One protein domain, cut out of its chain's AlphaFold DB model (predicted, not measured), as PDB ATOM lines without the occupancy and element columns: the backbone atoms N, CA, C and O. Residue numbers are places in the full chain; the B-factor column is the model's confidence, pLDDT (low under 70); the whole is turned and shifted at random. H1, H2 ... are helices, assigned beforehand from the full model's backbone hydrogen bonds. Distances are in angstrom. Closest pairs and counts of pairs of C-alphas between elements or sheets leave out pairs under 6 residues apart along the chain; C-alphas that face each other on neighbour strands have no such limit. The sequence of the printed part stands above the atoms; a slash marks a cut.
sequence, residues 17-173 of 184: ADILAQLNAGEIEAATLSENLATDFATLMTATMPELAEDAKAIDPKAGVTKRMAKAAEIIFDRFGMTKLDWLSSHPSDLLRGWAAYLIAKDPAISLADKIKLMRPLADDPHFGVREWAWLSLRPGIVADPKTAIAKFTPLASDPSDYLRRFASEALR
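Overview. This is residues 17 to 173 of the 184 residues of the protein "HEAT repeat-containing protein" of Cohaesibacter gelatinilyticus (UniProt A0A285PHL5). Helices are stacked one after another along the longest axis, from H1, H3 and H4 at one end, through H5, to H7 in the middle, and on through H8 and H9 to a hairpin of H10 and H11 at the other end. H7 to H11 make an up-and-down bundle, each helix running against the one before it in the chain, while H5 crosses H7 and the short H6 packs on H7. The printed part has 157 residues with eleven named helices, H1 to H11 in chain order, and no named strand; the class is all helix. It is compact, with a radius of gyration of the C-alphas of 15.2 A and spans of 44 by 30 by 27 A.

Arrangement. Start at H9, residues 128 to 144, which has a kink of 28 degrees near residue 138. It touches H7, residues 94 to 106, closest at the C-alphas of Gly 98 and Val 130, 5.1 A, at a shallow tilt of 13 degrees, the same way. H8, residues 112 to 123, makes hairpins with H7 and H9; the closest C-alphas to H9 are Ala 123 and Arg 131, 4.6 A. H10, residues 146 to 158, and H11, residues 162 to 171, form a hairpin, closest at C-alphas 157 and 165, 4.6 A. H11 touches H9 at C-alphas 135 and 171, 4.9 A. Towards the other end, H5, residues 65 to 80, touches H7 at C-alphas 73 and 103, 5.0 A; their tilt of 71 degrees is only just about perpendicular. H6, residues 85 to 89, touches H7 at C-alphas 89 and 97, 4.6 A. H3, residues 41 to 48, and H4, residues 50 to 56, form a hairpin, closest at C-alphas 46 and 53, 4.6 A. H4 touches residues 72 to 76 of H5, closest at C-alphas 55 and 75, 6.6 A. H1, residues 17 to 25, touches H3 at C-alphas 24 and 44, 4.6 A, and only just touches H2, residues 33 to 38, with 3 pairs of C-alphas within 8 A, the closest Leu 20 and Ala 38, 7.5 A. Every O i to N i+4 pair is within hydrogen-bond range in H1, H2, H3, H5, H6, H7 and H11, against 1 of 3 in H4, where 2 of 4 O i to N i+3 pairs are, 6 of 8 in H8, 8 of 13 in H9 and 6 of 9 in H10.

Along the chain. Find C-alpha 17 at (16.377, 151.393, 98.790), where H1 begins. H9 runs 26.3 A from C-alpha 128 at (36.424, 144.161, 107.160), H5 22.3 A, H10 19.2 A and H7 18.5 A; H11 ends at C-alpha 171, (40.502, 136.876, 119.477).

Size, cuts and confidence. The C-alphas of Asp 18 and Lys 147, the two farthest apart, are 47.4 A from each other. The printed part has no cut and no long link, and no printed residue is under 70 in pLDDT.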
ATOM      1  N   ALA A  17      17.242 152.574  98.806       96.94
ATOM      2  CA  ALA A  17      16.377 151.393  98.790       96.94
ATOM      3  C   ALA A  17      16.888 150.282  97.852       96.94
ATOM      4  O   ALA A  17      16.786 149.102  98.180       96.94
ATOM      5  N   ASP A  18      17.484 150.650  96.717       97.19
ATOM      6  CA  ASP A  18      18.107 149.732  95.761       97.19
ATOM      7  C   ASP A  18      19.353 149.043  96.339       97.19
ATOM      8  O   ASP A  18      19.585 147.863  96.083       97.19
ATOM      9  N   ILE A  19      20.133 149.753  97.160       97.69
ATOM     10  CA  ILE A  19      21.282 149.184  97.872       97.69
ATOM     11  C   ILE A  19      20.808 148.213  98.952       97.69
ATOM     12  O   ILE A  19      21.343 147.111  99.056       97.69
ATOM     13  N   LEU A  20      19.791 148.587  99.734       98.00
ATOM     14  CA  LEU A  20      19.231 147.697 100.753       98.00
ATOM     15  C   LEU A  20      18.638 146.426 100.128       98.00
ATOM     16  O   LEU A  20      18.827 145.340 100.668       98.00
ATOM     17  N   ALA A  21      17.978 146.541  98.972       98.19
ATOM     18  CA  ALA A  21      17.470 145.392  98.229       98.19
ATOM     19  C   ALA A  21      18.599 144.443  97.788       98.19
ATOM     20  O   ALA A  21      18.508 143.245  98.045       98.19
ATOM     21  N   GLN A  22      19.690 144.964  97.214       98.19
ATOM     22  CA  GLN A  22      20.853 144.155  96.813       98.19
ATOM     23  C   GLN A  22      21.544 143.478  98.010       98.19
ATOM     24  O   GLN A  22      21.968 142.324  97.918       98.19
ATOM     25  N   LEU A  23      21.639 144.170  99.153       98.12
ATOM     26  CA  LEU A  23      22.163 143.596 100.399       98.12
ATOM     27  C   LEU A  23      21.276 142.453 100.900       98.12
ATOM     28  O   LEU A  23      21.784 141.386 101.233       98.12
ATOM     29  N   ASN A  24      19.957 142.657 100.906       98.31
ATOM     30  CA  ASN A  24      18.972 141.645 101.290       98.31
ATOM     31  C   ASN A  24      18.875 140.486 100.287       98.31
ATOM     32  O   ASN A  24      18.403 139.421 100.655       98.31
ATOM     33  N   ALA A  25      19.324 140.660  99.045       98.06
ATOM     34  CA  ALA A  25      19.439 139.585  98.060       98.06
ATOM     35  C   ALA A  25      20.785 138.834  98.147       98.06
ATOM     36  O   ALA A  25      20.958 137.789  97.526       98.06
ATOM     37  N   GLY A  26      21.749 139.349  98.919       97.56
ATOM     38  CA  GLY A  26      23.088 138.772  99.046       97.56
ATOM     39  C   GLY A  26      24.003 139.022  97.839       97.56
ATOM     40  O   GLY A  26      25.038 138.369  97.711       97.56
ATOM     41  N   GLU A  27      23.640 139.961  96.966       97.62
ATOM     42  CA  GLU A  27      24.325 140.237  95.695       97.62
ATOM     43  C   GLU A  27      25.588 141.088  95.872       97.62
ATOM     44  O   GLU A  27      26.539 140.995  95.088       97.62
ATOM     45  N   ILE A  28      25.606 141.921  96.915       96.88
ATOM     46  CA  ILE A  28      26.713 142.821  97.234       96.88
ATOM     47  C   ILE A  28      27.145 142.684  98.694       96.88
ATOM     48  O   ILE A  28      26.400 142.215  99.553       96.88
ATOM     49  N   GLU A  29      28.363 143.139  98.962       97.12
ATOM     50  CA  GLU A  29      28.872 143.348 100.314       97.12
ATOM     51  C   GLU A  29      28.344 144.669 100.892       97.12
ATOM     52  O   GLU A  29      28.159 145.667 100.172       97.12
ATOM     53  N   ALA A  30      28.169 144.703 102.211       96.75
ATOM     54  CA  ALA A  30      28.039 145.955 102.941       96.75
ATOM     55  C   ALA A  30      29.312 146.805 102.770       96.75
ATOM     56  O   ALA A  30      30.429 146.316 102.796       96.75
ATOM     57  N   ALA A  31      29.174 148.112 102.606       96.38
ATOM     58  CA  ALA A  31      30.311 149.029 102.611       96.38
ATOM     59  C   ALA A  31      30.580 149.596 104.015       96.38
ATOM     60  O   ALA A  31      31.691 150.034 104.309       96.38
ATOM     61  N   THR A  32      29.571 149.595 104.890       96.19
ATOM     62  CA  THR A  32      29.647 150.141 106.252       96.19
ATOM     63  C   THR A  32      28.979 149.212 107.262       96.19
ATOM     64  O   THR A  32      28.144 148.375 106.922       96.19
ATOM     65  N   LEU A  33      29.300 149.398 108.548       93.44
ATOM     66  CA  LEU A  33      28.596 148.702 109.628       93.44
ATOM     67  C   LEU A  33      27.092 149.019 109.625       93.44
ATOM     68  O   LEU A  33      26.286 148.137 109.893       93.44
ATOM     69  N   SER A  34      26.705 150.254 109.302       95.81
ATOM     70  CA  SER A  34      25.297 150.658 109.242       95.81
ATOM     71  C   SER A  34      24.507 149.860 108.211       95.81
ATOM     72  O   SER A  34      23.375 149.479 108.482       95.81
ATOM     73  N   GLU A  35      25.108 149.550 107.066       96.75
ATOM     74  CA  GLU A  35      24.490 148.692 106.057       96.75
ATOM     75  C   GLU A  35      24.379 147.246 106.513       96.75
ATOM     76  O   GLU A  35      23.301 146.673 106.424       96.75
ATOM     77  N   ASN A  36      25.446 146.694 107.094       94.69
ATOM     78  CA  ASN A  36      25.416 145.347 107.660       94.69
ATOM     79  C   ASN A  36      24.314 145.202 108.734       94.69
ATOM     80  O   ASN A  36      23.598 144.203 108.771       94.69
ATOM     81  N   LEU A  37      24.136 146.225 109.577       93.94
ATOM     82  CA  LEU A  37      23.096 146.253 110.606       93.94
ATOM     83  C   LEU A  37      21.681 146.422 110.042       93.94
ATOM     84  O   LEU A  37      20.739 145.970 110.698       93.94
ATOM     85  N   ALA A  38      21.542 147.070 108.883       96.38
ATOM     86  CA  ALA A  38      20.270 147.296 108.203       96.38
ATOM     87  C   ALA A  38      19.780 146.078 107.415       96.38
ATOM     88  O   ALA A  38      18.573 145.939 107.232       96.38
ATOM     89  N   THR A  39      20.689 145.213 106.953       97.31
ATOM     90  CA  THR A  39      20.327 143.993 106.228       97.31
ATOM     91  C   THR A  39      19.423 143.104 107.083       97.31
ATOM     92  O   THR A  39      19.726 142.781 108.240       97.31
ATOM     93  N   ASP A  40      18.310 142.683 106.494       97.94
ATOM     94  CA  ASP A  40      17.347 141.779 107.103       97.94
ATOM     95  C   ASP A  40      17.813 140.331 106.906       97.94
ATOM     96  O   ASP A  40      17.904 139.822 105.789       97.94
ATOM     97  N   PHE A  41      18.137 139.660 108.011       98.31
ATOM     98  CA  PHE A  41      18.732 138.324 107.969       98.31
ATOM     99  C   PHE A  41      17.744 137.264 107.490       98.31
ATOM    100  O   PHE A  41      18.162 136.307 106.842       98.31
ATOM    101  N   ALA A  42      16.454 137.421 107.799       98.19
ATOM    102  CA  ALA A  42      15.442 136.466 107.375       98.19
ATOM    103  C   ALA A  42      15.205 136.572 105.862       98.19
ATOM    104  O   ALA A  42      15.132 135.557 105.167       98.19
ATOM    105  N   THR A  43      15.175 137.800 105.342       98.44
ATOM    106  CA  THR A  43      15.068 138.095 103.909       98.44
ATOM    107  C   THR A  43      16.296 137.594 103.159       98.44
ATOM    108  O   THR A  43      16.150 136.871 102.178       98.44
ATOM    109  N   LEU A  44      17.498 137.881 103.667       98.69
ATOM    110  CA  LEU A  44      18.755 137.398 103.094       98.69
ATOM    111  C   LEU A  44      18.844 135.872 103.063       98.69
ATOM    112  O   LEU A  44      19.229 135.289 102.048       98.69
ATOM    113  N   MET A  45      18.466 135.212 104.156       98.62
ATOM    114  CA  MET A  45      18.433 133.753 104.216       98.62
ATOM    115  C   MET A  45      17.425 133.189 103.216       98.62
ATOM    116  O   MET A  45      17.764 132.280 102.469       98.62
ATOM    117  N   THR A  46      16.226 133.767 103.140       98.31
ATOM    118  CA  THR A  46      15.177 133.335 102.204       98.31
ATOM    119  C   THR A  46      15.590 133.530 100.744       98.31
ATOM    120  O   THR A  46      15.321 132.669  99.912       98.31
ATOM    121  N   ALA A  47      16.265 134.635 100.422       98.38
ATOM    122  CA  ALA A  47      16.715 134.932  99.064       98.38
ATOM    123  C   ALA A  47      17.818 133.972  98.586       98.38
ATOM    124  O   ALA A  47      17.856 133.602  97.415       98.38
ATOM    125  N   THR A  48      18.710 133.564  99.491       98.25
ATOM    126  CA  THR A  48      19.909 132.781  99.148       98.25
ATOM    127  C   THR A  48      19.755 131.278  99.396       98.25
ATOM    128  O   THR A  48      20.436 130.474  98.762       98.25
ATOM    129  N   MET A  49      18.855 130.888 100.302       98.06
ATOM    130  CA  MET A  49      18.507 129.508 100.655       98.06
ATOM    131  C   MET A  49      16.984 129.408 100.876       98.06
ATOM    132  O   MET A  49      16.529 129.351 102.023       98.06
ATOM    133  N   PRO A  50      16.170 129.398  99.800       97.81
ATOM    134  CA  PRO A  50      14.704 129.399  99.894       97.81
ATOM    135  C   PRO A  50      14.125 128.251 100.730       97.81
ATOM    136  O   PRO A  50      13.062 128.381 101.331       97.81
ATOM    137  N   GLU A  51      14.835 127.129 100.812       97.44
ATOM    138  CA  GLU A  51      14.470 125.977 101.629       97.44
ATOM    139  C   GLU A  51      14.490 126.241 103.148       97.44
ATOM    140  O   GLU A  51      13.959 125.424 103.895       97.44
ATOM    141  N   LEU A  52      15.070 127.363 103.595       98.25
ATOM    142  CA  LEU A  52      15.094 127.821 104.990       98.25
ATOM    143  C   LEU A  52      14.079 128.939 105.282       98.25
ATOM    144  O   LEU A  52      14.100 129.509 106.370       98.25
ATOM    145  N   ALA A  53      13.203 129.295 104.336       97.75
ATOM    146  CA  ALA A  53      12.327 130.466 104.459       97.75
ATOM    147  C   ALA A  53      11.431 130.449 105.714       97.75
ATOM    148  O   ALA A  53      11.208 131.487 106.338       97.75
ATOM    149  N   GLU A  54      10.925 129.276 106.107       98.06
ATOM    150  CA  GLU A  54      10.124 129.144 107.330       98.06
ATOM    151  C   GLU A  54      10.985 129.257 108.593       98.06
ATOM    152  O   GLU A  54      10.625 129.992 109.514       98.06
ATOM    153  N   ASP A  55      12.155 128.615 108.619       98.19
ATOM    154  CA  ASP A  55      13.080 128.663 109.758       98.19
ATOM    155  C   ASP A  55      13.644 130.075 109.982       98.19
ATOM    156  O   ASP A  55      13.827 130.520 111.119       98.19
ATOM    157  N   ALA A  56      13.859 130.821 108.896       97.56
ATOM    158  CA  ALA A  56      14.359 132.190 108.900       97.56
ATOM    159  C   ALA A  56      13.472 133.148 109.718       97.56
ATOM    160  O   ALA A  56      13.983 134.099 110.315       97.56
ATOM    161  N   LYS A  57      12.164 132.872 109.832       97.25
ATOM    162  CA  LYS A  57      11.221 133.660 110.652       97.25
ATOM    163  C   LYS A  57      11.554 133.626 112.146       97.25
ATOM    164  O   LYS A  57      11.121 134.507 112.884       97.25
ATOM    165  N   ALA A  58      12.330 132.640 112.603       97.56
ATOM    166  CA  ALA A  58      12.786 132.548 113.989       97.56
ATOM    167  C   ALA A  58      13.923 133.534 114.325       97.56
ATOM    168  O   ALA A  58      14.318 133.644 115.490       97.56
ATOM    169  N   ILE A  59      14.484 134.236 113.336       98.06
ATOM    170  CA  ILE A  59      15.501 135.266 113.560       98.06
ATOM    171  C   ILE A  59      14.800 136.558 113.995       98.06
ATOM    172  O   ILE A  59      14.240 137.276 113.174       98.06
ATOM    173  N   ASP A  60      14.865 136.883 115.288       97.06
ATOM    174  CA  ASP A  60      14.318 138.141 115.810       97.06
ATOM    175  C   ASP A  60      15.092 139.354 115.246       97.06
ATOM    176  O   ASP A  60      16.271 139.535 115.586       97.06
ATOM    177  N   PRO A  61      14.461 140.228 114.434       94.19
ATOM    178  CA  PRO A  61      15.129 141.391 113.852       94.19
ATOM    179  C   PRO A  61      15.541 142.431 114.905       94.19
ATOM    180  O   PRO A  61      16.425 143.248 114.650       94.19
ATOM    181  N   LYS A  62      14.943 142.402 116.105       94.62
ATOM    182  CA  LYS A  62      15.265 143.313 117.215       94.62
ATOM    183  C   LYS A  62      16.413 142.802 118.085       94.62
ATOM    184  O   LYS A  62      16.933 143.551 118.915       94.62
ATOM    185  N   ALA A  63      16.836 141.551 117.909       96.06
ATOM    186  CA  ALA A  63      17.956 141.002 118.649       96.06
ATOM    187  C   ALA A  63      19.285 141.655 118.227       96.06
ATOM    188  O   ALA A  63      19.505 142.037 117.073       96.06
ATOM    189  N   GLY A  64      20.220 141.736 119.179       95.50
ATOM    190  CA  GLY A  64      21.580 142.196 118.899       95.50
ATOM    191  C   GLY A  64      22.232 141.380 117.777       95.50
ATOM    192  O   GLY A  64      22.029 140.168 117.689       95.50
ATOM    193  N   VAL A  65      23.037 142.034 116.933       94.88
ATOM    194  CA  VAL A  65      23.569 141.439 115.691       94.88
ATOM    195  C   VAL A  65      24.290 140.108 115.914       94.88
ATOM    196  O   VAL A  65      24.054 139.160 115.180       94.88
ATOM    197  N   THR A  66      25.074 139.964 116.984       94.62
ATOM    198  CA  THR A  66      25.781 138.708 117.285       94.62
ATOM    199  C   THR A  66      24.838 137.551 117.619       94.62
ATOM    200  O   THR A  66      25.146 136.406 117.295       94.62
ATOM    201  N   LYS A  67      23.672 137.829 118.225       96.44
ATOM    202  CA  LYS A  67      22.623 136.820 118.444       96.44
ATOM    203  C   LYS A  67      21.965 136.426 117.125       96.44
ATOM    204  O   LYS A  67      21.750 135.241 116.901       96.44
ATOM    205  N   ARG A  68      21.702 137.397 116.242       98.12
ATOM    206  CA  ARG A  68      21.173 137.134 114.893       98.12
ATOM    207  C   ARG A  68      22.145 136.288 114.061       98.12
ATOM    208  O   ARG A  68      21.718 135.307 113.469       98.12
ATOM    209  N   MET A  69      23.446 136.595 114.097       98.25
ATOM    210  CA  MET A  69      24.505 135.808 113.438       98.25
ATOM    211  C   MET A  69      24.544 134.361 113.942       98.25
ATOM    212  O   MET A  69      24.549 133.427 113.143       98.25
ATOM    213  N   ALA A  70      24.519 134.169 115.266       97.69
ATOM    214  CA  ALA A  70      24.495 132.837 115.862       97.69
ATOM    215  C   ALA A  70      23.224 132.058 115.492       97.69
ATOM    216  O   ALA A  70      23.313 130.872 115.181       97.69
ATOM    217  N   LYS A  71      22.058 132.720 115.481       98.50
ATOM    218  CA  LYS A  71      20.790 132.080 115.114       98.50
ATOM    219  C   LYS A  71      20.742 131.691 113.636       98.50
ATOM    220  O   LYS A  71      20.271 130.605 113.323       98.50
ATOM    221  N   ALA A  72      21.268 132.525 112.742       98.38
ATOM    222  CA  ALA A  72      21.355 132.191 111.324       98.38
ATOM    223  C   ALA A  72      22.253 130.965 111.083       98.38
ATOM    224  O   ALA A  72      21.846 130.025 110.407       98.38
ATOM    225  N   ALA A  73      23.438 130.930 111.700       97.94
ATOM    226  CA  ALA A  73      24.325 129.771 111.615       97.94
ATOM    227  C   ALA A  73      23.717 128.505 112.238       97.94
ATOM    228  O   ALA A  73      23.960 127.411 111.744       97.94
ATOM    229  N   GLU A  74      22.917 128.639 113.299       98.12
ATOM    230  CA  GLU A  74      22.161 127.526 113.876       98.12
ATOM    231  C   GLU A  74      21.157 126.936 112.894       98.12
ATOM    232  O   GLU A  74      21.216 125.740 112.647       98.12
ATOM    233  N   ILE A  75      20.315 127.769 112.283       98.50
ATOM    234  CA  ILE A  75      19.334 127.322 111.286       98.50
ATOM    235  C   ILE A  75      20.029 126.584 110.130       98.50
ATOM    236  O   ILE A  75      19.601 125.509 109.715       98.50
ATOM    237  N   ILE A  76      21.145 127.133 109.640       98.25
ATOM    238  CA  ILE A  76      21.938 126.512 108.572       98.25
ATOM    239  C   ILE A  76      22.509 125.164 109.029       98.25
ATOM    240  O   ILE A  76      22.420 124.184 108.289       98.25
ATOM    241  N   PHE A  77      23.088 125.101 110.229       97.19
ATOM    242  CA  PHE A  77      23.679 123.876 110.768       97.19
ATOM    243  C   PHE A  77      22.634 122.776 110.963       97.19
ATOM    244  O   PHE A  77      22.875 121.634 110.587       97.19
ATOM    245  N   ASP A  78      21.464 123.112 111.500       97.12
ATOM    246  CA  ASP A  78      20.412 122.135 111.782       97.12
ATOM    247  C   ASP A  78      19.881 121.493 110.489       97.12
ATOM    248  O   ASP A  78      19.531 120.312 110.470       97.12
ATOM    249  N   ARG A  79      19.874 122.245 109.379       96.81
ATOM    250  CA  ARG A  79      19.425 121.754 108.070       96.81
ATOM    251  C   ARG A  79      20.513 121.048 107.264       96.81
ATOM    252  O   ARG A  79      20.226 120.056 106.595       96.81
ATOM    253  N   PHE A  80      21.731 121.582 107.265       96.44
ATOM    254  CA  PHE A  80      22.787 121.200 106.319       96.44
ATOM    255  C   PHE A  80      24.066 120.687 106.981       96.44
ATOM    256  O   PHE A  80      24.981 120.240 106.281       96.44
ATOM    257  N   GLY A  81      24.184 120.789 108.302       95.19
ATOM    258  CA  GLY A  81      25.453 120.647 109.005       95.19
ATOM    259  C   GLY A  81      26.514 121.572 108.407       95.19
ATOM    260  O   GLY A  81      26.263 122.739 108.110       95.19
ATOM    261  N   MET A  82      27.702 121.021 108.163       95.19
ATOM    262  CA  MET A  82      28.834 121.750 107.581       95.19
ATOM    263  C   MET A  82      28.848 121.772 106.043       95.19
ATOM    264  O   MET A  82      29.735 122.384 105.454       95.19
ATOM    265  N   THR A  83      27.884 121.141 105.361       96.44
ATOM    266  CA  THR A  83      27.932 120.951 103.893       96.44
ATOM    267  C   THR A  83      27.890 122.253 103.085       96.44
ATOM    268  O   THR A  83      28.376 122.292 101.959       96.44
ATOM    269  N   LYS A  84      27.352 123.337 103.658       96.31
ATOM    270  CA  LYS A  84      27.296 124.668 103.027       96.31
ATOM    271  C   LYS A  84      28.529 125.533 103.316       96.31
ATOM    272  O   LYS A  84      28.575 126.660 102.830       96.31
ATOM    273  N   LEU A  85      29.506 125.050 104.094       97.50
ATOM    274  CA  LEU A  85      30.623 125.872 104.567       97.50
ATOM    275  C   LEU A  85      31.394 126.535 103.421       97.50
ATOM    276  O   LEU A  85      31.589 127.748 103.451       97.50
ATOM    277  N   ASP A  86      31.803 125.758 102.419       97.62
ATOM    278  CA  ASP A  86      32.606 126.274 101.306       97.62
ATOM    279  C   ASP A  86      31.823 127.311 100.498       97.62
ATOM    280  O   ASP A  86      32.323 128.403 100.232       97.62
ATOM    281  N   TRP A  87      30.553 127.013 100.199       98.00
ATOM    282  CA  TRP A  87      29.668 127.920  99.470       98.00
ATOM    283  C   TRP A  87      29.442 129.241 100.219       98.00
ATOM    284  O   TRP A  87      29.536 130.307  99.612       98.00
ATOM    285  N   LEU A  88      29.212 129.187 101.537       98.38
ATOM    286  CA  LEU A  88      29.090 130.385 102.373       98.38
ATOM    287  C   LEU A  88      30.402 131.174 102.410       98.38
ATOM    288  O   LEU A  88      30.374 132.395 102.307       98.38
ATOM    289  N   SER A  89      31.540 130.486 102.531       98.12
ATOM    290  CA  SER A  89      32.868 131.100 102.672       98.12
ATOM    291  C   SER A  89      33.347 131.808 101.402       98.12
ATOM    292  O   SER A  89      34.171 132.714 101.490       98.12
ATOM    293  N   SER A  90      32.819 131.440 100.232       97.12
ATOM    294  CA  SER A  90      33.110 132.100  98.953       97.12
ATOM    295  C   SER A  90      31.996 133.031  98.460       97.12
ATOM    296  O   SER A  90      32.077 133.535  97.339       97.12
ATOM    297  N   HIS A  91      30.925 133.220  99.235       98.25
ATOM    298  CA  HIS A  91      29.753 133.959  98.772       98.25
ATOM    299  C   HIS A  91      30.045 135.468  98.615       98.25
ATOM    300  O   HIS A  91      30.748 136.033  99.456       98.25
ATOM    301  N   PRO A  92      29.471 136.163  97.608       96.75
ATOM    302  CA  PRO A  92      29.626 137.612  97.455       96.75
ATOM    303  C   PRO A  92      29.251 138.409  98.713       96.75
ATOM    304  O   PRO A  92      30.015 139.262  99.152       96.75
ATOM    305  N   SER A  93      28.112 138.100  99.337       98.06
ATOM    306  CA  SER A  93      27.695 138.720 100.604       98.06
ATOM    307  C   SER A  93      28.691 138.478 101.749       98.06
ATOM    308  O   SER A  93      29.049 137.341 102.065       98.06
ATOM    309  N   ASP A  94      29.085 139.556 102.429       98.12
ATOM    310  CA  ASP A  94      29.899 139.508 103.645       98.12
ATOM    311  C   ASP A  94      29.168 138.843 104.819       98.12
ATOM    312  O   ASP A  94      29.789 138.162 105.634       98.12
ATOM    313  N   LEU A  95      27.843 138.991 104.900       98.06
ATOM    314  CA  LEU A  95      27.041 138.376 105.958       98.06
ATOM    315  C   LEU A  95      26.988 136.854 105.835       98.06
ATOM    316  O   LEU A  95      27.118 136.179 106.854       98.06
ATOM    317  N   LEU A  96      26.883 136.306 104.619       98.56
ATOM    318  CA  LEU A  96      26.927 134.852 104.412       98.56
ATOM    319  C   LEU A  96      28.299 134.273 104.784       98.56
ATOM    320  O   LEU A  96      28.367 133.267 105.491       98.56
ATOM    321  N   ARG A  97      29.391 134.953 104.414       98.75
ATOM    322  CA  ARG A  97      30.743 134.596 104.880       98.75
ATOM    323  C   ARG A  97      30.886 134.723 106.397       98.75
ATOM    324  O   ARG A  97      31.511 133.887 107.045       98.75
ATOM    325  N   GLY A  98      30.244 135.718 107.001       98.31
ATOM    326  CA  GLY A  98      30.137 135.831 108.451       98.31
ATOM    327  C   GLY A  98      29.351 134.676 109.089       98.31
ATOM    328  O   GLY A  98      29.742 134.180 110.147       98.31
ATOM    329  N   TRP A  99      28.278 134.190 108.459       98.62
ATOM    330  CA  TRP A  99      27.565 132.991 108.912       98.62
ATOM    331  C   TRP A  99      28.441 131.744 108.807       98.62
ATOM    332  O   TRP A  99      28.383 130.917 109.711       98.62
ATOM    333  N   ALA A 100      29.321 131.645 107.802       98.62
ATOM    334  CA  ALA A 100      30.341 130.596 107.724       98.62
ATOM    335  C   ALA A 100      31.245 130.581 108.972       98.62
ATOM    336  O   ALA A 100      31.475 129.528 109.569       98.62
ATOM    337  N   ALA A 101      31.687 131.756 109.439       98.50
ATOM    338  CA  ALA A 101      32.482 131.872 110.665       98.50
ATOM    339  C   ALA A 101      31.711 131.389 111.907       98.50
ATOM    340  O   ALA A 101      32.270 130.719 112.779       98.50
ATOM    341  N   TYR A 102      30.422 131.713 112.012       98.38
ATOM    342  CA  TYR A 102      29.588 131.229 113.113       98.38
ATOM    343  C   TYR A 102      29.259 129.734 112.995       98.38
ATOM    344  O   TYR A 102      29.173 129.060 114.020       98.38
ATOM    345  N   LEU A 103      29.157 129.202 111.777       97.75
ATOM    346  CA  LEU A 103      28.954 127.782 111.498       97.75
ATOM    347  C   LEU A 103      30.159 126.955 111.974       97.75
ATOM    348  O   LEU A 103      29.989 126.033 112.771       97.75
ATOM    349  N   ILE A 104      31.383 127.362 111.600       97.94
ATOM    350  CA  ILE A 104      32.638 126.758 112.090       97.94
ATOM    351  C   ILE A 104      32.693 126.792 113.621       97.94
ATOM    352  O   ILE A 104      33.069 125.812 114.261       97.94
ATOM    353  N   ALA A 105      32.343 127.928 114.230       96.00
ATOM    354  CA  ALA A 105      32.409 128.080 115.677       96.00
ATOM    355  C   ALA A 105      31.395 127.195 116.419       96.00
ATOM    356  O   ALA A 105      31.716 126.706 117.509       96.00
ATOM    357  N   LYS A 106      30.206 126.981 115.838       92.31
ATOM    358  CA  LYS A 106      29.098 126.231 116.444       92.31
ATOM    359  C   LYS A 106      29.391 124.739 116.561       92.31
ATOM    360  O   LYS A 106      29.035 124.166 117.585       92.31
ATOM    361  N   ASP A 107      30.029 124.129 115.564       91.88
ATOM    362  CA  ASP A 107      30.197 122.673 115.527       91.88
ATOM    363  C   ASP A 107      31.065 122.172 116.707       91.88
ATOM    364  O   ASP A 107      32.253 122.515 116.792       91.88
ATOM    365  N   PRO A 108      30.509 121.397 117.658       87.88
ATOM    366  CA  PRO A 108      31.266 120.888 118.798       87.88
ATOM    367  C   PRO A 108      32.226 119.753 118.422       87.88
ATOM    368  O   PRO A 108      33.145 119.473 119.191       87.88
ATOM    369  N   ALA A 109      32.048 119.109 117.263       91.06
ATOM    370  CA  ALA A 109      32.907 118.020 116.805       91.06
ATOM    371  C   ALA A 109      34.276 118.517 116.307       91.06
ATOM    372  O   ALA A 109      35.228 117.741 116.230       91.06
ATOM    373  N   ILE A 110      34.397 119.810 115.991       92.56
ATOM    374  CA  ILE A 110      35.631 120.406 115.476       92.56
ATOM    375  C   ILE A 110      36.473 120.939 116.641       92.56
ATOM    376  O   ILE A 110      36.032 121.773 117.436       92.56
ATOM    377  N   SER A 111      37.728 120.494 116.717       92.88
ATOM    378  CA  SER A 111      38.680 120.988 117.711       92.88
ATOM    379  C   SER A 111      38.959 122.486 117.527       92.88
ATOM    380  O   SER A 111      38.880 123.012 116.417       92.88
ATOM    381  N   LEU A 112      39.369 123.197 118.584       92.00
ATOM    382  CA  LEU A 112      39.748 124.614 118.453       92.00
ATOM    383  C   LEU A 112      40.865 124.821 117.414       92.00
ATOM    384  O   LEU A 112      40.847 125.802 116.675       92.00
ATOM    385  N   ALA A 113      41.819 123.891 117.330       92.31
ATOM    386  CA  ALA A 113      42.903 123.967 116.357       92.31
ATOM    387  C   ALA A 113      42.384 123.876 114.915       92.31
ATOM    388  O   ALA A 113      42.847 124.616 114.050       92.31
ATOM    389  N   ASP A 114      41.408 123.007 114.656       95.50
ATOM    390  CA  ASP A 114      40.831 122.854 113.321       95.50
ATOM    391  C   ASP A 114      39.852 123.985 112.992       95.50
ATOM    392  O   ASP A 114      39.854 124.469 111.863       95.50
ATOM    393  N   LYS A 115      39.132 124.522 113.988       96.44
ATOM    394  CA  LYS A 115      38.360 125.767 113.835       96.44
ATOM    395  C   LYS A 115      39.252 126.919 113.392       96.44
ATOM    396  O   LYS A 115      38.886 127.637 112.472       96.44
ATOM    397  N   ILE A 116      40.435 127.076 113.989       95.50
ATOM    398  CA  ILE A 116      41.398 128.116 113.594       95.50
ATOM    399  C   ILE A 116      41.859 127.929 112.139       95.50
ATOM    400  O   ILE A 116      41.932 128.908 111.399       95.50
ATOM    401  N   LYS A 117      42.131 126.691 111.705       95.94
ATOM    402  CA  LYS A 117      42.509 126.405 110.308       95.94
ATOM    403  C   LYS A 117      41.384 126.761 109.335       95.94
ATOM    404  O   LYS A 117      41.639 127.466 108.364       95.94
ATOM    405  N   LEU A 118      40.156 126.321 109.623       97.38
ATOM    406  CA  LEU A 118      38.971 126.621 108.811       97.38
ATOM    407  C   LEU A 118      38.640 128.116 108.801       97.38
ATOM    408  O   LEU A 118      38.156 128.632 107.802       97.38
ATOM    409  N   MET A 119      38.926 128.827 109.894       97.56
ATOM    410  CA  MET A 119      38.689 130.265 110.004       97.56
ATOM    411  C   MET A 119      39.705 131.097 109.217       97.56
ATOM    412  O   MET A 119      39.426 132.254 108.920       97.56
ATOM    413  N   ARG A 120      40.881 130.549 108.877       97.25
ATOM    414  CA  ARG A 120      41.991 131.318 108.291       97.25
ATOM    415  C   ARG A 120      41.589 132.115 107.034       97.25
ATOM    416  O   ARG A 120      41.934 133.291 107.000       97.25
ATOM    417  N   PRO A 121      40.829 131.573 106.059       97.62
ATOM    418  CA  PRO A 121      40.363 132.355 104.910       97.62
ATOM    419  C   PRO A 121      39.429 133.512 105.295       97.62
ATOM    420  O   PRO A 121      39.534 134.592 104.731       97.62
ATOM    421  N   LEU A 122      38.554 133.312 106.285       98.50
ATOM    422  CA  LEU A 122      37.603 134.328 106.760       98.50
ATOM    423  C   LEU A 122      38.291 135.406 107.614       98.50
ATOM    424  O   LEU A 122      37.926 136.578 107.592       98.50
ATOM    425  N   ALA A 123      39.315 135.015 108.369       98.00
ATOM    426  CA  ALA A 123      40.154 135.921 109.142       98.00
ATOM    427  C   ALA A 123      41.067 136.785 108.254       98.00
ATOM    428  O   ALA A 123      41.421 137.895 108.650       98.00
ATOM    429  N   ASP A 124      41.422 136.288 107.066       97.88
ATOM    430  CA  ASP A 124      42.226 136.981 106.051       97.88
ATOM    431  C   ASP A 124      41.370 137.619 104.936       97.88
ATOM    432  O   ASP A 124      41.890 138.108 103.936       97.88
ATOM    433  N   ASP A 125      40.045 137.615 105.099       98.31
ATOM    434  CA  ASP A 125      39.093 138.081 104.093       98.31
ATOM    435  C   ASP A 125      39.300 139.574 103.764       98.31
ATOM    436  O   ASP A 125      39.548 140.369 104.678       98.31
ATOM    437  N   PRO A 126      39.181 140.016 102.494       95.50
ATOM    438  CA  PRO A 126      39.318 141.430 102.136       95.50
ATOM    439  C   PRO A 126      38.275 142.334 102.815       95.50
ATOM    440  O   PRO A 126      38.571 143.494 103.133       95.50
ATOM    441  N   HIS A 127      37.080 141.820 103.093       97.06
ATOM    442  CA  HIS A 127      35.985 142.557 103.700       97.06
ATOM    443  C   HIS A 127      36.150 142.663 105.223       97.06
ATOM    444  O   HIS A 127      36.216 141.670 105.950       97.06
ATOM    445  N   PHE A 128      36.163 143.896 105.740       94.62
ATOM    446  CA  PHE A 128      36.424 144.161 107.160       94.62
ATOM    447  C   PHE A 128      35.434 143.448 108.092       94.62
ATOM    448  O   PHE A 128      35.846 142.903 109.111       94.62
ATOM    449  N   GLY A 129      34.147 143.413 107.733       95.81
ATOM    450  CA  GLY A 129      33.108 142.790 108.550       95.81
ATOM    451  C   GLY A 129      33.312 141.285 108.716       95.81
ATOM    452  O   GLY A 129      33.126 140.771 109.815       95.81
ATOM    453  N   VAL A 130      33.776 140.586 107.671       98.31
ATOM    454  CA  VAL A 130      34.015 139.132 107.728       98.31
ATOM    455  C   VAL A 130      35.131 138.830 108.724       98.31
ATOM    456  O   VAL A 130      34.972 137.961 109.584       98.31
ATOM    457  N   ARG A 131      36.207 139.627 108.696       98.12
ATOM    458  CA  ARG A 131      37.310 139.509 109.658       98.12
ATOM    459  C   ARG A 131      36.858 139.738 111.100       98.12
ATOM    460  O   ARG A 131      37.347 139.063 112.001       98.12
ATOM    461  N   GLU A 132      35.918 140.657 111.329       97.06
ATOM    462  CA  GLU A 132      35.358 140.884 112.666       97.06
ATOM    463  C   GLU A 132      34.528 139.687 113.148       97.06
ATOM    464  O   GLU A 132      34.682 139.235 114.285       97.06
ATOM    465  N   TRP A 133      33.701 139.108 112.273       97.81
ATOM    466  CA  TRP A 133      32.925 137.909 112.598       97.81
ATOM    467  C   TRP A 133      33.810 136.699 112.897       97.81
ATOM    468  O   TRP A 133      33.488 135.939 113.813       97.81
ATOM    469  N   ALA A 134      34.934 136.563 112.193       98.00
ATOM    470  CA  ALA A 134      35.874 135.462 112.359       98.00
ATOM    471  C   ALA A 134      36.403 135.338 113.798       98.00
ATOM    472  O   ALA A 134      36.362 134.254 114.384       98.00
ATOM    473  N   TRP A 135      36.891 136.429 114.404       96.62
ATOM    474  CA  TRP A 135      37.372 136.365 115.793       96.62
ATOM    475  C   TRP A 135      36.227 136.392 116.804       96.62
ATOM    476  O   TRP A 135      36.327 135.737 117.845       96.62
ATOM    477  N   LEU A 136      35.136 137.118 116.523       96.25
ATOM    478  CA  LEU A 136      33.986 137.209 117.425       96.25
ATOM    479  C   LEU A 136      33.334 135.844 117.664       96.25
ATOM    480  O   LEU A 136      32.998 135.534 118.812       96.25
ATOM    481  N   SER A 137      33.179 135.031 116.616       96.69
ATOM    482  CA  SER A 137      32.490 133.739 116.696       96.69
ATOM    483  C   SER A 137      33.233 132.723 117.570       96.69
ATOM    484  O   SER A 137      32.596 131.950 118.282       96.69
ATOM    485  N   LEU A 138      34.570 132.760 117.600       95.50
ATOM    486  CA  LEU A 138      35.393 131.832 118.389       95.50
ATOM    487  C   LEU A 138      35.490 132.197 119.875       95.50
ATOM    488  O   LEU A 138      35.912 131.366 120.685       95.50
ATOM    489  N   ARG A 139      35.086 133.411 120.270       92.19
ATOM    490  CA  ARG A 139      35.259 133.897 121.651       92.19
ATOM    491  C   ARG A 139      34.668 132.991 122.730       92.19
ATOM    492  O   ARG A 139      35.339 132.839 123.749       92.19
ATOM    493  N   PRO A 140      33.462 132.409 122.585       89.38
ATOM    494  CA  PRO A 140      32.933 131.503 123.599       89.38
ATOM    495  C   PRO A 140      33.863 130.308 123.855       89.38
ATOM    496  O   PRO A 140      34.144 129.998 125.008       89.38
ATOM    497  N   GLY A 141      34.412 129.703 122.795       87.81
ATOM    498  CA  GLY A 141      35.360 128.588 122.905       87.81
ATOM    499  C   GLY A 141      36.707 128.999 123.504       87.81
ATOM    500  O   GLY A 141      37.266 128.274 124.318       87.81
ATOM    501  N   ILE A 142      37.198 130.196 123.169       91.62
ATOM    502  CA  ILE A 142      38.442 130.746 123.735       91.62
ATOM    503  C   ILE A 142      38.310 130.987 125.242       91.62
ATOM    504  O   ILE A 142      39.235 130.704 125.995       91.62
ATOM    505  N   VAL A 143      37.166 131.506 125.698       90.12
ATOM    506  CA  VAL A 143      36.922 131.757 127.129       90.12
ATOM    507  C   VAL A 143      36.784 130.451 127.915       90.12
ATOM    508  O   VAL A 143      37.154 130.422 129.086       90.12
ATOM    509  N   ALA A 144      36.281 129.385 127.286       88.62
ATOM    510  CA  ALA A 144      36.136 128.078 127.923       88.62
ATOM    511  C   ALA A 144      37.488 127.405 128.222       88.62
ATOM    512  O   ALA A 144      37.620 126.757 129.256       88.62
ATOM    513  N   ASP A 145      38.499 127.593 127.365       88.88
ATOM    514  CA  ASP A 145      39.869 127.119 127.611       88.88
ATOM    515  C   ASP A 145      40.929 128.138 127.139       88.88
ATOM    516  O   ASP A 145      41.537 127.993 126.067       88.88
ATOM    517  N   PRO A 146      41.190 129.187 127.946       90.69
ATOM    518  CA  PRO A 146      42.091 130.266 127.554       90.69
ATOM    519  C   PRO A 146      43.540 129.814 127.369       90.69
ATOM    520  O   PRO A 146      44.243 130.355 126.518       90.69
ATOM    521  N   LYS A 147      44.008 128.829 128.148       90.94
ATOM    522  CA  LYS A 147      45.401 128.356 128.080       90.94
ATOM    523  C   LYS A 147      45.663 127.649 126.757       90.94
ATOM    524  O   LYS A 147      46.629 127.984 126.069       90.94
ATOM    525  N   THR A 148      44.783 126.722 126.376       90.50
ATOM    526  CA  THR A 148      44.878 126.053 125.077       90.50
ATOM    527  C   THR A 148      44.704 127.056 123.947       90.50
ATOM    528  O   THR A 148      45.474 127.020 122.989       90.50
ATOM    529  N   ALA A 149      43.754 127.987 124.061       92.50
ATOM    530  CA  ALA A 149      43.552 129.015 123.050       92.50
ATOM    531  C   ALA A 149      44.818 129.852 122.819       92.50
ATOM    532  O   ALA A 149      45.268 129.940 121.680       92.50
ATOM    533  N   ILE A 150      45.444 130.385 123.874       93.88
ATOM    534  CA  ILE A 150      46.694 131.154 123.753       93.88
ATOM    535  C   ILE A 150      47.737 130.349 122.976       93.88
ATOM    536  O   ILE A 150      48.231 130.833 121.962       93.88
ATOM    537  N   ALA A 151      47.991 129.098 123.373       94.12
ATOM    538  CA  ALA A 151      48.975 128.248 122.706       94.12
ATOM    539  C   ALA A 151      48.664 128.007 121.216       94.12
ATOM    540  O   ALA A 151      49.581 127.927 120.399       94.12
ATOM    541  N   LYS A 152      47.383 127.893 120.838       94.19
ATOM    542  CA  LYS A 152      46.972 127.685 119.439       94.19
ATOM    543  C   LYS A 152      47.005 128.959 118.596       94.19
ATOM    544  O   LYS A 152      47.248 128.864 117.398       94.19
ATOM    545  N   PHE A 153      46.788 130.124 119.197       94.56
ATOM    546  CA  PHE A 153      46.825 131.413 118.506       94.56
ATOM    547  C   PHE A 153      48.234 132.027 118.442       94.56
ATOM    548  O   PHE A 153      48.485 132.834 117.551       94.56
ATOM    549  N   THR A 154      49.176 131.636 119.312       92.38
ATOM    550  CA  THR A 154      50.558 132.163 119.306       92.38
ATOM    551  C   THR A 154      51.241 132.110 117.932       92.38
ATOM    552  O   THR A 154      51.815 133.127 117.548       92.38
ATOM    553  N   PRO A 155      51.166 131.018 117.142       92.25
ATOM    554  CA  PRO A 155      51.807 130.987 115.826       92.25
ATOM    555  C   PRO A 155      51.266 132.043 114.848       92.25
ATOM    556  O   PRO A 155      52.022 132.569 114.038       92.25
ATOM    557  N   LEU A 156      49.977 132.392 114.948       92.38
ATOM    558  CA  LEU A 156      49.338 133.396 114.087       92.38
ATOM    559  C   LEU A 156      49.797 134.824 114.400       92.38
ATOM    560  O   LEU A 156      49.701 135.692 113.537       92.38
ATOM    561  N   ALA A 157      50.324 135.082 115.600       89.06
ATOM    562  CA  ALA A 157      50.851 136.397 115.964       89.06
ATOM    563  C   ALA A 157      52.096 136.792 115.145       89.06
ATOM    564  O   ALA A 157      52.424 137.974 115.077       89.06
ATOM    565  N   SER A 158      52.744 135.822 114.494       91.75
ATOM    566  CA  SER A 158      53.906 136.020 113.621       91.75
ATOM    567  C   SER A 158      53.603 135.719 112.147       91.75
ATOM    568  O   SER A 158      54.530 135.558 111.356       91.75
ATOM    569  N   ASP A 159      52.325 135.609 111.765       96.81
ATOM    570  CA  ASP A 159      51.935 135.320 110.382       96.81
ATOM    571  C   ASP A 159      52.297 136.499 109.444       96.81
ATOM    572  O   ASP A 159      52.164 137.665 109.842       96.81
ATOM    573  N   PRO A 160      52.739 136.238 108.197       96.00
ATOM    574  CA  PRO A 160      52.988 137.290 107.213       96.00
ATOM    575  C   PRO A 160      51.781 138.201 106.945       96.00
ATOM    576  O   PRO A 160      51.977 139.383 106.668       96.00
ATOM    577  N   SER A 161      50.548 137.693 107.053       97.19
ATOM    578  CA  SER A 161      49.347 138.515 106.889       97.19
ATOM    579  C   SER A 161      49.067 139.375 108.123       97.19
ATOM    580  O   SER A 161      48.853 138.878 109.233       97.19
ATOM    581  N   ASP A 162      48.969 140.686 107.908       96.81
ATOM    582  CA  ASP A 162      48.554 141.660 108.920       96.81
ATOM    583  C   ASP A 162      47.161 141.348 109.489       96.81
ATOM    584  O   ASP A 162      46.901 141.565 110.677       96.81
ATOM    585  N   TYR A 163      46.266 140.794 108.666       97.56
ATOM    586  CA  TYR A 163      44.917 140.423 109.082       97.56
ATOM    587  C   TYR A 163      44.920 139.216 110.012       97.56
ATOM    588  O   TYR A 163      44.201 139.221 111.012       97.56
ATOM    589  N   LEU A 164      45.785 138.232 109.767       97.50
ATOM    590  CA  LEU A 164      45.915 137.064 110.637       97.50
ATOM    591  C   LEU A 164      46.582 137.401 111.974       97.50
ATOM    592  O   LEU A 164      46.140 136.912 113.020       97.50
ATOM    593  N   ARG A 165      47.556 138.319 111.979       97.19
ATOM    594  CA  ARG A 165      48.116 138.860 113.231       97.19
ATOM    595  C   ARG A 165      47.065 139.632 114.035       97.19
ATOM    596  O   ARG A 165      46.970 139.461 115.257       97.19
ATOM    597  N   ARG A 166      46.230 140.445 113.369       96.56
ATOM    598  CA  ARG A 166      45.084 141.134 113.998       96.56
ATOM    599  C   ARG A 166      44.070 140.134 114.546       96.56
ATOM    600  O   ARG A 166      43.639 140.292 115.682       96.56
ATOM    601  N   PHE A 167      43.713 139.111 113.773       96.94
ATOM    602  CA  PHE A 167      42.781 138.059 114.179       96.94
ATOM    603  C   PHE A 167      43.223 137.393 115.486       96.94
ATOM    604  O   PHE A 167      42.430 137.323 116.423       96.94
ATOM    605  N   ALA A 168      44.496 137.001 115.602       95.50
ATOM    606  CA  ALA A 168      45.036 136.448 116.845       95.50
ATOM    607  C   ALA A 168      44.957 137.442 118.016       95.50
ATOM    608  O   ALA A 168      44.538 137.078 119.117       95.50
ATOM    609  N   SER A 169      45.311 138.705 117.767       94.19
ATOM    610  CA  SER A 169      45.313 139.759 118.787       94.19
ATOM    611  C   SER A 169      43.907 140.074 119.314       94.19
ATOM    612  O   SER A 169      43.713 140.148 120.525       94.19
ATOM    613  N   GLU A 170      42.912 140.221 118.434       94.69
ATOM    614  CA  GLU A 170      41.526 140.535 118.816       94.69
ATOM    615  C   GLU A 170      40.800 139.325 119.428       94.69
ATOM    616  O   GLU A 170      40.049 139.475 120.399       94.69
ATOM    617  N   ALA A 171      41.063 138.112 118.929       93.56
ATOM    618  CA  ALA A 171      40.502 136.876 119.477       93.56
ATOM    619  C   ALA A 171      40.941 136.648 120.933       93.56
ATOM    620  O   ALA A 171      40.116 136.312 121.788       93.56
ATOM    621  N   LEU A 172      42.224 136.884 121.227       92.56
ATOM    622  CA  LEU A 172      42.800 136.756 122.568       92.56
ATOM    623  C   LEU A 172      42.625 138.007 123.434       92.56
ATOM    624  O   LEU A 172      42.969 137.976 124.618       92.56
ATOM    625  N   ARG A 173      42.091 139.105 122.882       88.31
ATOM    626  CA  ARG A 173      41.979 140.374 123.598       88.31
ATOM    627  C   ARG A 173      41.177 140.190 124.893       88.31
ATOM    628  O   ARG A 173      39.978 139.849 124.835       88.31
TER     629      ARG A 173